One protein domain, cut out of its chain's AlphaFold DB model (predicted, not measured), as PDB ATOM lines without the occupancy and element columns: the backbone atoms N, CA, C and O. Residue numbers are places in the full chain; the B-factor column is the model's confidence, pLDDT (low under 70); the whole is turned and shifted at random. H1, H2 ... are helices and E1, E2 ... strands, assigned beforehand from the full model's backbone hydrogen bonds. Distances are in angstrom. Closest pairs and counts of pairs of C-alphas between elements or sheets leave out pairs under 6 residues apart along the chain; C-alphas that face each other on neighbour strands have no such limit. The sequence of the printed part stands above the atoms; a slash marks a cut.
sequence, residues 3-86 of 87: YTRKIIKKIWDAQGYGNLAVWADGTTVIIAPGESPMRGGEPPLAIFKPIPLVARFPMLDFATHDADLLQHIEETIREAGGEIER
ATOM      1  N   TYR A   3       7.844 -38.711  13.983       97.81
ATOM      2  CA  TYR A   3       6.689 -39.499  14.424       97.81
ATOM      3  C   TYR A   3       5.634 -39.525  13.323       97.81
ATOM      4  O   TYR A   3       5.294 -38.463  12.781       97.81
ATOM      5  N   THR A   4       5.113 -40.704  12.991       97.81
ATOM      6  CA  THR A   4       4.170 -40.884  11.878       97.81
ATOM      7  C   THR A   4       2.911 -40.033  12.055       97.81
ATOM      8  O   THR A   4       2.575 -39.259  11.154       97.81
ATOM      9  N   ARG A   5       2.255 -40.045  13.227       98.06
ATOM     10  CA  ARG A   5       1.039 -39.238  13.457       98.06
ATOM     11  C   ARG A   5       1.321 -37.746  13.446       98.06
ATOM     12  O   ARG A   5       0.488 -36.962  12.990       98.06
ATOM     13  N   LYS A   6       2.492 -37.323  13.928       97.94
ATOM     14  CA  LYS A   6       2.898 -35.910  13.886       97.94
ATOM     15  C   LYS A   6       3.082 -35.431  12.447       97.94
ATOM     16  O   LYS A   6       2.641 -34.329  12.126       97.94
ATOM     17  N   ILE A   7       3.687 -36.250  11.587       98.19
ATOM     18  CA  ILE A   7       3.818 -35.946  10.158       98.19
ATOM     19  C   ILE A   7       2.439 -35.909   9.499       98.19
ATOM     20  O   ILE A   7       2.140 -34.929   8.826       98.19
ATOM     21  N   ILE A   8       1.564 -36.890   9.748       98.44
ATOM     22  CA  ILE A   8       0.203 -36.912   9.181       98.44
ATOM     23  C   ILE A   8      -0.576 -35.643   9.549       98.44
ATOM     24  O   ILE A   8      -1.184 -35.033   8.674       98.44
ATOM     25  N   LYS A   9      -0.496 -35.182  10.804       98.38
ATOM     26  CA  LYS A   9      -1.092 -33.901  11.230       98.38
ATOM     27  C   LYS A   9      -0.552 -32.718  10.424       98.38
ATOM     28  O   LYS A   9      -1.318 -31.875   9.979       98.38
ATOM     29  N   LYS A  10       0.757 -32.674  10.170       98.19
ATOM     30  CA  LYS A  10       1.364 -31.624   9.336       98.19
ATOM     31  C   LYS A  10       0.965 -31.718   7.867       98.19
ATOM     32  O   LYS A  10       0.810 -30.685   7.226       98.19
ATOM     33  N   ILE A  11       0.787 -32.926   7.339       97.94
ATOM     34  CA  ILE A  11       0.275 -33.140   5.983       97.94
ATOM     35  C   ILE A  11      -1.169 -32.634   5.905       97.94
ATOM     36  O   ILE A  11      -1.499 -31.900   4.979       97.94
ATOM     37  N   TRP A  12      -1.999 -32.960   6.899       98.12
ATOM     38  CA  TRP A  12      -3.368 -32.461   7.025       98.12
ATOM     39  C   TRP A  12      -3.425 -30.932   7.014       98.12
ATOM     40  O   TRP A  12      -4.132 -30.355   6.190       98.12
ATOM     41  N   ASP A  13      -2.619 -30.276   7.853       97.12
ATOM     42  CA  ASP A  13      -2.541 -28.810   7.926       97.12
ATOM     43  C   ASP A  13      -2.073 -28.174   6.603       97.12
ATOM     44  O   ASP A  13      -2.467 -27.058   6.272       97.12
ATOM     45  N   ALA A  14      -1.231 -28.873   5.833       96.88
ATOM     46  CA  ALA A  14      -0.702 -28.396   4.555       96.88
ATOM     47  C   ALA A  14      -1.680 -28.566   3.378       96.88
ATOM     48  O   ALA A  14      -1.424 -28.055   2.281       96.88
ATOM     49  N   GLN A  15      -2.797 -29.278   3.566       92.44
ATOM     50  CA  GLN A  15      -3.765 -29.518   2.504       92.44
ATOM     51  C   GLN A  15      -4.330 -28.201   1.955       92.44
ATOM     52  O   GLN A  15      -4.916 -27.405   2.679       92.44
ATOM     53  N   GLY A  16      -4.170 -27.995   0.645       90.50
ATOM     54  CA  GLY A  16      -4.599 -26.771  -0.039       90.50
ATOM     55  C   GLY A  16      -3.568 -25.637  -0.032       90.50
ATOM     56  O   GLY A  16      -3.795 -24.638  -0.706       90.50
ATOM     57  N   TYR A  17      -2.430 -25.801   0.653       93.94
ATOM     58  CA  TYR A  17      -1.383 -24.774   0.754       93.94
ATOM     59  C   TYR A  17      -0.077 -25.140   0.039       93.94
ATOM     60  O   TYR A  17       0.693 -24.248  -0.306       93.94
ATOM     61  N   GLY A  18       0.184 -26.426  -0.211       95.38
ATOM     62  CA  GLY A  18       1.380 -26.871  -0.928       95.38
ATOM     63  C   GLY A  18       1.760 -28.313  -0.614       95.38
ATOM     64  O   GLY A  18       0.945 -29.078  -0.097       95.38
ATOM     65  N   ASN A  19       3.002 -28.680  -0.924       97.44
ATOM     66  CA  ASN A  19       3.588 -29.950  -0.498       97.44
ATOM     67  C   ASN A  19       4.301 -29.777   0.847       97.44
ATOM     68  O   ASN A  19       4.809 -28.700   1.144       97.44
ATOM     69  N   LEU A  20       4.379 -30.840   1.644       97.88
ATOM     70  CA  LEU A  20       5.093 -30.828   2.918       97.88
ATOM     71  C   LEU A  20       6.482 -31.446   2.746       97.88
ATOM     72  O   LEU A  20       6.600 -32.661   2.596       97.88
ATOM     73  N   ALA A  21       7.526 -30.625   2.810       98.00
ATOM     74  CA  ALA A  21       8.904 -31.088   2.907       98.00
ATOM     75  C   ALA A  21       9.247 -31.426   4.365       98.00
ATOM     76  O   ALA A  21       8.883 -30.676   5.274       98.00
ATOM     77  N   VAL A  22       9.936 -32.545   4.588       97.81
ATOM     78  CA  VAL A  22      10.301 -33.070   5.914       97.81
ATOM     79  C   VAL A  22      11.802 -33.344   5.958       97.81
ATOM     80  O   VAL A  22      12.316 -34.056   5.100       97.81
ATOM     81  N   TRP A  23      12.504 -32.811   6.959       97.38
ATOM     82  CA  TRP A  23      13.940 -33.026   7.180       97.38
ATOM     83  C   TRP A  23      14.205 -33.996   8.336       97.38
ATOM     84  O   TRP A  23      13.357 -34.196   9.209       97.38
ATOM     85  N   ALA A  24      15.416 -34.562   8.362       95.31
ATOM     86  CA  ALA A  24      15.858 -35.525   9.376       95.31
ATOM     87  C   ALA A  24      15.823 -34.975  10.810       95.31
ATOM     88  O   ALA A  24      15.565 -35.715  11.758       95.31
ATOM     89  N   ASP A  25      16.010 -33.664  10.978       93.19
ATOM     90  CA  ASP A  25      15.940 -32.995  12.282       93.19
ATOM     91  C   ASP A  25      14.508 -32.878  12.842       93.19
ATOM     92  O   ASP A  25      14.308 -32.438  13.976       93.19
ATOM     93  N   GLY A  26      13.496 -33.303  12.080       92.94
ATOM     94  CA  GLY A  26      12.095 -33.207  12.470       92.94
ATOM     95  C   GLY A  26      11.384 -31.967  11.951       92.94
ATOM     96  O   GLY A  26      10.181 -31.818  12.192       92.94
ATOM     97  N   THR A  27      12.084 -31.067  11.264       95.75
ATOM     98  CA  THR A  27      11.440 -29.870  10.744       95.75
ATOM     99  C   THR A  27      10.616 -30.171   9.507       95.75
ATOM    100  O   THR A  27      10.995 -30.981   8.662       95.75
ATOM    101  N   THR A  28       9.509 -29.445   9.374       96.75
ATOM    102  CA  THR A  28       8.661 -29.473   8.195       96.75
ATOM    103  C   THR A  28       8.409 -28.072   7.652       96.75
ATOM    104  O   THR A  28       8.326 -27.107   8.415       96.75
ATOM    105  N   VAL A  29       8.300 -27.954   6.329       97.00
ATOM    106  CA  VAL A  29       8.006 -26.693   5.630       97.00
ATOM    107  C   VAL A  29       7.014 -26.966   4.505       97.00
ATOM    108  O   VAL A  29       7.119 -27.982   3.818       97.00
ATOM    109  N   ILE A  30       6.050 -26.062   4.324       97.62
ATOM    110  CA  ILE A  30       5.153 -26.079   3.166       97.62
ATOM    111  C   ILE A  30       5.872 -25.396   2.004       97.62
ATOM    112  O   ILE A  30       6.347 -24.273   2.153       97.62
ATOM    113  N   ILE A  31       5.938 -26.078   0.868       97.00
ATOM    114  CA  ILE A  31       6.606 -25.611  -0.348       97.00
ATOM    115  C   ILE A  31       5.659 -25.639  -1.543       97.00
ATOM    116  O   ILE A  31       4.681 -26.401  -1.563       97.00
ATOM    117  N   ALA A  32       5.960 -24.837  -2.562       94.50
ATOM    118  CA  ALA A  32       5.190 -24.873  -3.796       94.50
ATOM    119  C   ALA A  32       5.438 -26.194  -4.560       94.50
ATOM    120  O   ALA A  32       6.503 -26.812  -4.444       94.50
ATOM    121  N   PRO A  33       4.466 -26.675  -5.357       88.31
ATOM    122  CA  PRO A  33       4.665 -27.863  -6.179       88.31
ATOM    123  C   PRO A  33       5.860 -27.714  -7.134       88.31
ATOM    124  O   PRO A  33       5.928 -26.758  -7.899       88.31
ATOM    125  N   GLY A  34       6.773 -28.689  -7.121       86.25
ATOM    126  CA  GLY A  34       7.965 -28.696  -7.978       86.25
ATOM    127  C   GLY A  34       9.188 -27.993  -7.384       86.25
ATOM    128  O   GLY A  34      10.252 -28.046  -7.993       86.25
ATOM    129  N   GLU A  35       9.072 -27.381  -6.203       92.62
ATOM    130  CA  GLU A  35      10.235 -26.860  -5.486       92.62
ATOM    131  C   GLU A  35      11.078 -27.985  -4.873       92.62
ATOM    132  O   GLU A  35      10.556 -28.975  -4.357       92.62
ATOM    133  N   SER A  36      12.395 -27.774  -4.880       88.00
ATOM    134  CA  SER A  36      13.388 -28.628  -4.221       88.00
ATOM    135  C   SER A  36      14.124 -27.793  -3.169       88.00
ATOM    136  O   SER A  36      15.201 -27.264  -3.453       88.00
ATOM    137  N   PRO A  37      13.523 -27.578  -1.983       94.00
ATOM    138  CA  PRO A  37      14.115 -26.728  -0.961       94.00
ATOM    139  C   PRO A  37      15.403 -27.353  -0.422       94.00
ATOM    140  O   PRO A  37      15.511 -28.567  -0.279       94.00
ATOM    141  N   MET A  38      16.356 -26.503  -0.052       94.50
ATOM    142  CA  MET A  38      17.577 -26.903   0.644       94.50
ATOM    143  C   MET A  38      17.602 -26.226   2.006       94.50
ATOM    144  O   MET A  38      17.271 -25.044   2.120       94.50
ATOM    145  N   ARG A  39      18.037 -26.944   3.041       91.69
ATOM    146  CA  ARG A  39      18.205 -26.374   4.375       91.69
ATOM    147  C   ARG A  39      19.565 -26.724   4.939       91.69
ATOM    148  O   ARG A  39      19.879 -27.887   5.130       91.69
ATOM    149  N   GLY A  40      20.371 -25.701   5.216       88.06
ATOM    150  CA  GLY A  40      21.733 -25.916   5.710       88.06
ATOM    151  C   GLY A  40      22.603 -26.732   4.746       88.06
ATOM    152  O   GLY A  40      23.536 -27.378   5.196       88.06
ATOM    153  N   GLY A  41      22.286 -26.726   3.446       93.50
ATOM    154  CA  GLY A  41      22.953 -27.566   2.447       93.50
ATOM    155  C   GLY A  41      22.372 -28.975   2.299       93.50
ATOM    156  O   GLY A  41      22.787 -29.679   1.388       93.50
ATOM    157  N   GLU A  42      21.379 -29.351   3.108       94.88
ATOM    158  CA  GLU A  42      20.755 -30.677   3.078       94.88
ATOM    159  C   GLU A  42      19.361 -30.642   2.418       94.88
ATOM    160  O   GLU A  42      18.544 -29.754   2.725       94.88
ATOM    161  N   PRO A  43      19.047 -31.600   1.528       96.44
ATOM    162  CA  PRO A  43      17.703 -31.757   0.986       96.44
ATOM    163  C   PRO A  43      16.739 -32.318   2.050       96.44
ATOM    164  O   PRO A  43      17.173 -32.882   3.059       96.44
ATOM    165  N   PRO A  44      15.415 -32.184   1.862       97.38
ATOM    166  CA  PRO A  44      14.451 -32.905   2.684       97.38
ATOM    167  C   PRO A  44      14.588 -34.419   2.473       97.38
ATOM    168  O   PRO A  44      14.904 -34.873   1.377       97.38
ATOM    169  N   LEU A  45      14.264 -35.199   3.506       97.25
ATOM    170  CA  LEU A  45      14.127 -36.655   3.409       97.25
ATOM    171  C   LEU A  45      12.957 -37.040   2.503       97.25
ATOM    172  O   LEU A  45      13.046 -37.975   1.717       97.25
ATOM    173  N   ALA A  46      11.844 -36.316   2.627       97.44
ATOM    174  CA  ALA A  46      10.634 -36.589   1.871       97.44
ATOM    175  C   ALA A  46       9.863 -35.304   1.575       97.44
ATOM    176  O   ALA A  46       9.867 -34.353   2.361       97.44
ATOM    177  N   ILE A  47       9.159 -35.308   0.444       97.75
ATOM    178  CA  ILE A  47       8.189 -34.281   0.073       97.75
ATOM    179  C   ILE A  47       6.842 -34.975  -0.127       97.75
ATOM    180  O   ILE A  47       6.624 -35.663  -1.125       97.75
ATOM    181  N   PHE A  48       5.928 -34.787   0.819       97.38
ATOM    182  CA  PHE A  48       4.595 -35.377   0.771       97.38
ATOM    183  C   PHE A  48       3.618 -34.459   0.048       97.38
ATOM    184  O   PHE A  48       3.614 -33.247   0.263       97.38
ATOM    185  N   LYS A  49       2.752 -35.047  -0.782       97.00
ATOM    186  CA  LYS A  49       1.632 -34.351  -1.424       97.00
ATOM    187  C   LYS A  49       0.384 -34.532  -0.554       97.00
ATOM    188  O   LYS A  49      -0.123 -35.650  -0.499       97.00
ATOM    189  N   PRO A  50      -0.140 -33.483   0.105       96.75
ATOM    190  CA  PRO A  50      -1.247 -33.645   1.039       96.75
ATOM    191  C   PRO A  50      -2.528 -34.190   0.427       96.75
ATOM    192  O   PRO A  50      -3.065 -35.164   0.935       96.75
ATOM    193  N   ILE A  51      -2.996 -33.606  -0.680       95.25
ATOM    194  CA  ILE A  51      -4.318 -33.927  -1.240       95.25
ATOM    195  C   ILE A  51      -4.469 -35.436  -1.525       95.25
ATOM    196  O   ILE A  51      -5.424 -36.022  -1.025       95.25
ATOM    197  N   PRO A  52      -3.539 -36.111  -2.233       95.25
ATOM    198  CA  PRO A  52      -3.649 -37.556  -2.450       95.25
ATOM    199  C   PRO A  52      -3.609 -38.403  -1.172       95.25
ATOM    200  O   PRO A  52      -4.148 -39.506  -1.165       95.25
ATOM    201  N   LEU A  53      -2.956 -37.918  -0.113       96.94
ATOM    202  CA  LEU A  53      -2.733 -38.685   1.109       96.94
ATOM    203  C   LEU A  53      -3.879 -38.541   2.103       96.94
ATOM    204  O   LEU A  53      -4.329 -39.542   2.649       96.94
ATOM    205  N   VAL A  54      -4.355 -37.316   2.345       97.06
ATOM    206  CA  VAL A  54      -5.267 -37.040   3.466       97.06
ATOM    207  C   VAL A  54      -6.674 -36.611   3.053       97.06
ATOM    208  O   VAL A  54      -7.600 -36.801   3.838       97.06
ATOM    209  N   ALA A  55      -6.890 -36.151   1.811       95.38
ATOM    210  CA  ALA A  55      -8.214 -35.686   1.364       95.38
ATOM    211  C   ALA A  55      -9.259 -36.810   1.265       95.38
ATOM    212  O   ALA A  55     -10.455 -36.542   1.175       95.38
ATOM    213  N   ARG A  56      -8.815 -38.074   1.276       95.75
ATOM    214  CA  ARG A  56      -9.693 -39.252   1.276       95.75
ATOM    215  C   ARG A  56     -10.387 -39.490   2.621       95.75
ATOM    216  O   ARG A  56     -11.333 -40.271   2.676       95.75
ATOM    217  N   PHE A  57      -9.909 -38.868   3.700       97.44
ATOM    218  CA  PHE A  57     -10.438 -39.080   5.043       97.44
ATOM    219  C   PHE A  57     -11.412 -37.965   5.438       97.44
ATOM    220  O   PHE A  57     -11.139 -36.792   5.188       97.44
ATOM    221  N   PRO A  58     -12.526 -38.296   6.113       96.75
ATOM    222  CA  PRO A  58     -13.513 -37.297   6.512       96.75
ATOM    223  C   PRO A  58     -13.052 -36.436   7.697       96.75
ATOM    224  O   PRO A  58     -13.526 -35.314   7.857       96.75
ATOM    225  N   MET A  59     -12.152 -36.949   8.544       97.75
ATOM    226  CA  MET A  59     -11.592 -36.235   9.696       97.75
ATOM    227  C   MET A  59     -10.149 -36.678   9.951       97.75
ATOM    228  O   MET A  59      -9.770 -37.798   9.601       97.75
ATOM    229  N   LEU A  60      -9.383 -35.817  10.624       97.69
ATOM    230  CA  LEU A  60      -7.987 -36.061  10.991       97.69
ATOM    231  C   LEU A  60      -7.801 -37.381  11.752       97.69
ATOM    232  O   LEU A  60      -6.859 -38.111  11.460       97.69
ATOM    233  N   ASP A  61      -8.713 -37.719  12.665       97.94
ATOM    234  CA  ASP A  61      -8.609 -38.943  13.468       97.94
ATOM    235  C   ASP A  61      -8.613 -40.214  12.610       97.94
ATOM    236  O   ASP A  61      -7.908 -41.166  12.936       97.94
ATOM    237  N   PHE A  62      -9.341 -40.230  11.487       98.19
ATOM    238  CA  PHE A  62      -9.285 -41.360  10.556       98.19
ATOM    239  C   PHE A  62      -7.917 -41.443   9.880       98.19
ATOM    240  O   PHE A  62      -7.351 -42.527   9.798       98.19
ATOM    241  N   ALA A  63      -7.352 -40.307   9.460       98.00
ATOM    242  CA  ALA A  63      -6.026 -40.272   8.851       98.00
ATOM    243  C   ALA A  63      -4.931 -40.716   9.837       98.00
ATOM    244  O   ALA A  63      -4.046 -41.482   9.470       98.00
ATOM    245  N   THR A  64      -4.980 -40.288  11.104       98.25
ATOM    246  CA  THR A  64      -3.944 -40.644  12.091       98.25
ATOM    247  C   THR A  64      -4.014 -42.090  12.584       98.25
ATOM    248  O   THR A  64      -3.066 -42.540  13.219       98.25
ATOM    249  N   HIS A  65      -5.110 -42.809  12.324       98.06
ATOM    250  CA  HIS A  65      -5.278 -44.221  12.695       98.06
ATOM    251  C   HIS A  65      -5.293 -45.170  11.485       98.06
ATOM    252  O   HIS A  65      -5.405 -46.383  11.660       98.06
ATOM    253  N   ASP A  66      -5.167 -44.644  10.266       98.31
ATOM    254  CA  ASP A  66      -5.103 -45.446   9.049       98.31
ATOM    255  C   ASP A  66      -3.753 -46.174   8.965       98.31
ATOM    256  O   ASP A  66      -2.687 -45.559   8.893       98.31
ATOM    257  N   ALA A  67      -3.798 -47.507   9.022       98.00
ATOM    258  CA  ALA A  67      -2.601 -48.339   9.091       98.00
ATOM    259  C   ALA A  67      -1.717 -48.212   7.842       98.00
ATOM    260  O   ALA A  67      -0.490 -48.214   7.982       98.00
ATOM    261  N   ASP A  68      -2.338 -48.058   6.670       98.00
ATOM    262  CA  ASP A  68      -1.650 -47.932   5.386       98.00
ATOM    263  C   ASP A  68      -0.943 -46.580   5.282       98.00
ATOM    264  O   ASP A  68       0.213 -46.516   4.874       98.00
ATOM    265  N   LEU A  69      -1.594 -45.490   5.700       98.19
ATOM    266  CA  LEU A  69      -0.987 -44.164   5.716       98.19
ATOM    267  C   LEU A  69       0.169 -44.106   6.718       98.19
ATOM    268  O   LEU A  69       1.234 -43.594   6.383       98.19
ATOM    269  N   LEU A  70      -0.008 -44.657   7.923       98.56
ATOM    270  CA  LEU A  70       1.068 -44.740   8.916       98.56
ATOM    271  C   LEU A  70       2.282 -45.495   8.357       98.56
ATOM    272  O   LEU A  70       3.404 -45.005   8.478       98.56
ATOM    273  N   GLN A  71       2.049 -46.647   7.720       98.50
ATOM    274  CA  GLN A  71       3.099 -47.445   7.089       98.50
ATOM    275  C   GLN A  71       3.767 -46.694   5.933       98.50
ATOM    276  O   GLN A  71       4.989 -46.625   5.880       98.50
ATOM    277  N   HIS A  72       2.986 -46.065   5.055       98.31
ATOM    278  CA  HIS A  72       3.510 -45.317   3.919       98.31
ATOM    279  C   HIS A  72       4.452 -44.183   4.353       98.31
ATOM    280  O   HIS A  72       5.527 -44.014   3.777       98.31
ATOM    281  N   ILE A  73       4.078 -43.416   5.386       98.25
ATOM    282  CA  ILE A  73       4.932 -42.350   5.931       98.25
ATOM    283  C   ILE A  73       6.208 -42.930   6.556       98.25
ATOM    284  O   ILE A  73       7.293 -42.393   6.338       98.25
ATOM    285  N   GLU A  74       6.082 -44.014   7.323       98.44
ATOM    286  CA  GLU A  74       7.205 -44.704   7.964       98.44
ATOM    287  C   GLU A  74       8.224 -45.213   6.934       98.44
ATOM    288  O   GLU A  74       9.410 -44.897   7.038       98.44
ATOM    289  N   GLU A  75       7.762 -45.947   5.921       98.44
ATOM    290  CA  GLU A  75       8.591 -46.501   4.846       98.44
ATOM    291  C   GLU A  75       9.270 -45.393   4.047       98.44
ATOM    292  O   GLU A  75      10.490 -45.407   3.919       98.44
ATOM    293  N   THR A  76       8.516 -44.371   3.622       98.31
ATOM    294  CA  THR A  76       9.067 -43.247   2.845       98.31
ATOM    295  C   THR A  76      10.230 -42.570   3.578       98.31
ATOM    296  O   THR A  76      11.247 -42.236   2.973       98.31
ATOM    297  N   ILE A  77      10.105 -42.363   4.894       98.12
ATOM    298  CA  ILE A  77      11.166 -41.733   5.692       98.12
ATOM    299  C   ILE A  77      12.353 -42.679   5.899       98.12
ATOM    300  O   ILE A  77      13.497 -42.236   5.786       98.12
ATOM    301  N   ARG A  78      12.115 -43.966   6.183       97.94
ATOM    302  CA  ARG A  78      13.197 -44.943   6.395       97.94
ATOM    303  C   ARG A  78      13.986 -45.234   5.126       97.94
ATOM    304  O   ARG A  78      15.209 -45.319   5.190       97.94
ATOM    305  N   GLU A  79      13.319 -45.347   3.982       98.19
ATOM    306  CA  GLU A  79      13.966 -45.535   2.678       98.19
ATOM    307  C   GLU A  79      14.855 -44.342   2.303       98.19
ATOM    308  O   GLU A  79      15.906 -44.521   1.693       98.19
ATOM    309  N   ALA A  80      14.487 -43.135   2.745       96.69
ATOM    310  CA  ALA A  80      15.309 -41.933   2.621       96.69
ATOM    311  C   ALA A  80      16.464 -41.855   3.647       96.69
ATOM    312  O   ALA A  80      17.186 -40.859   3.682       96.69
ATOM    313  N   GLY A  81      16.650 -42.876   4.494       96.44
ATOM    314  CA  GLY A  81      17.691 -42.924   5.529       96.44
ATOM    315  C   GLY A  81      17.343 -42.182   6.824       96.44
ATOM    316  O   GLY A  81      18.227 -41.932   7.640       96.44
ATOM    317  N   GLY A  82      16.077 -41.805   7.020       95.88
ATOM    318  CA  GLY A  82      15.606 -41.117   8.219       95.88
ATOM    319  C   GLY A  82      15.191 -42.053   9.356       95.88
ATOM    320  O   GLY A  82      14.707 -43.164   9.142       95.88
ATOM    321  N   GLU A  83      15.300 -41.558  10.589       96.69
ATOM    322  CA  GLU A  83      14.797 -42.239  11.786       96.69
ATOM    323  C   GLU A  83      13.386 -41.755  12.150       96.69
ATOM    324  O   GLU A  83      13.150 -40.558  12.355       96.69
ATOM    325  N   ILE A  84      12.448 -42.696  12.268       97.88
ATOM    326  CA  ILE A  84      11.039 -42.429  12.568       97.88
ATOM    327  C   ILE A  84      10.431 -43.513  13.459       97.88
ATOM    328  O   ILE A  84      10.649 -44.713  13.254       97.88
ATOM    329  N   GLU A  85       9.636 -43.061  14.424       97.38
ATOM    330  CA  GLU A  85       8.822 -43.894  15.301       97.38
ATOM    331  C   GLU A  85       7.369 -43.924  14.811       97.38
ATOM    332  O   GLU A  85       6.814 -42.907  14.380       97.38
ATOM    333  N   ARG A  86       6.756 -45.109  14.878       94.62
ATOM    334  CA  ARG A  86       5.335 -45.300  14.602       94.62
ATOM    335  C   ARG A  86       4.556 -45.173  15.909       94.62
ATOM    336  O   ARG A  86       4.654 -46.065  16.750       94.62
TER     337      ARG A  86
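This is residues 3 to 86 of the 87 residues of an uncharacterized protein of Methanomicrobiales archaeon (UniProt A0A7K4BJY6). A small three-stranded antiparallel sheet is covered by the helix H1, while the longest helix, H4, runs about perpendicular to H1 and packs near the sheet's E3 edge. The short helices H2 and H3 pack on H1, and the long loop of residues 32 to 45 lies toward the opposite end of the longest axis from the link between H2 and H3. The printed part has 84 residues with four named helices and three named strands, in the order H1 E1 E2 E3 H2 H3 H4; the sheet's order is E2 E1 E3. The class is mixed, helices and strands, and the whole is compact, with a radius of gyration of the C-alphas of 12.0 A and spans of 37 by 26 by 15 A.

H1, residues 4 to 14, is the hub, touching three other helices. E1, residues 19 to 22, and E2, residues 28 to 31, form an antiparallel hairpin at 149 degrees, with N 21 and O 29 2.9 A apart, within hydrogen-bond range. E3, residues 46 to 48, is antiparallel to E1 at 151 degrees, with N 20 and O 48 within that range at 2.9 A. H1 is on this sheet at a height over the sheet of 9.5 A; on the local plane it runs along the strands, at 29 degrees to E1, only just short of slantwise. The closest C-alphas of H1 and E1 are those of Ile 11 and Leu 20, 6.2 A apart. H2, residues 50 to 54, touches H1, the closest C-alphas being those of Ile 11 and Pro 50, 5.2 A apart. H3, residues 60 to 65, touches H1 at a shallow tilt of 25 degrees, opposite ways, the closest C-alphas being those of Arg 5 and Thr 64 at 5.4 A. H4, residues 67 to 79, touches H1 with residues 70 to 74 alone, about perpendicular at 83 degrees, the closest C-alphas being those of Thr 4 and Leu 70 at 5.8 A. The arrangement is two layers, helices on one face of a sheet: H1 and H4 on one face of the sheet E2 E1 E3. E3 and H3 are apart. In H1, H2, H3 and H4 every O i to N i+4 pair is within hydrogen-bond range.

H1 begins at C-alpha 4 (4.170, -40.884, 11.878) and is 15.3 A long from first to last C-alpha. E1 is 9.8 A long, E2 9.6 A and E3 6.3 A. H2 measures 5.8 A and H3 8.8 A. H4 is 18.0 A long and ends at C-alpha 79 (13.966, -45.535, 2.678).

The C-alphas farthest apart are those of Gly 41 and Pro 58, at 38.0 A, while those of Tyr 3 and Arg 86, the first and last printed, are 6.0 A apart. The link from E2 to E3 is long, with 14 residues; the other links are tight. The printed part has no cut. The mean pLDDT of the printed part is 96.3, and no printed residue is under 70.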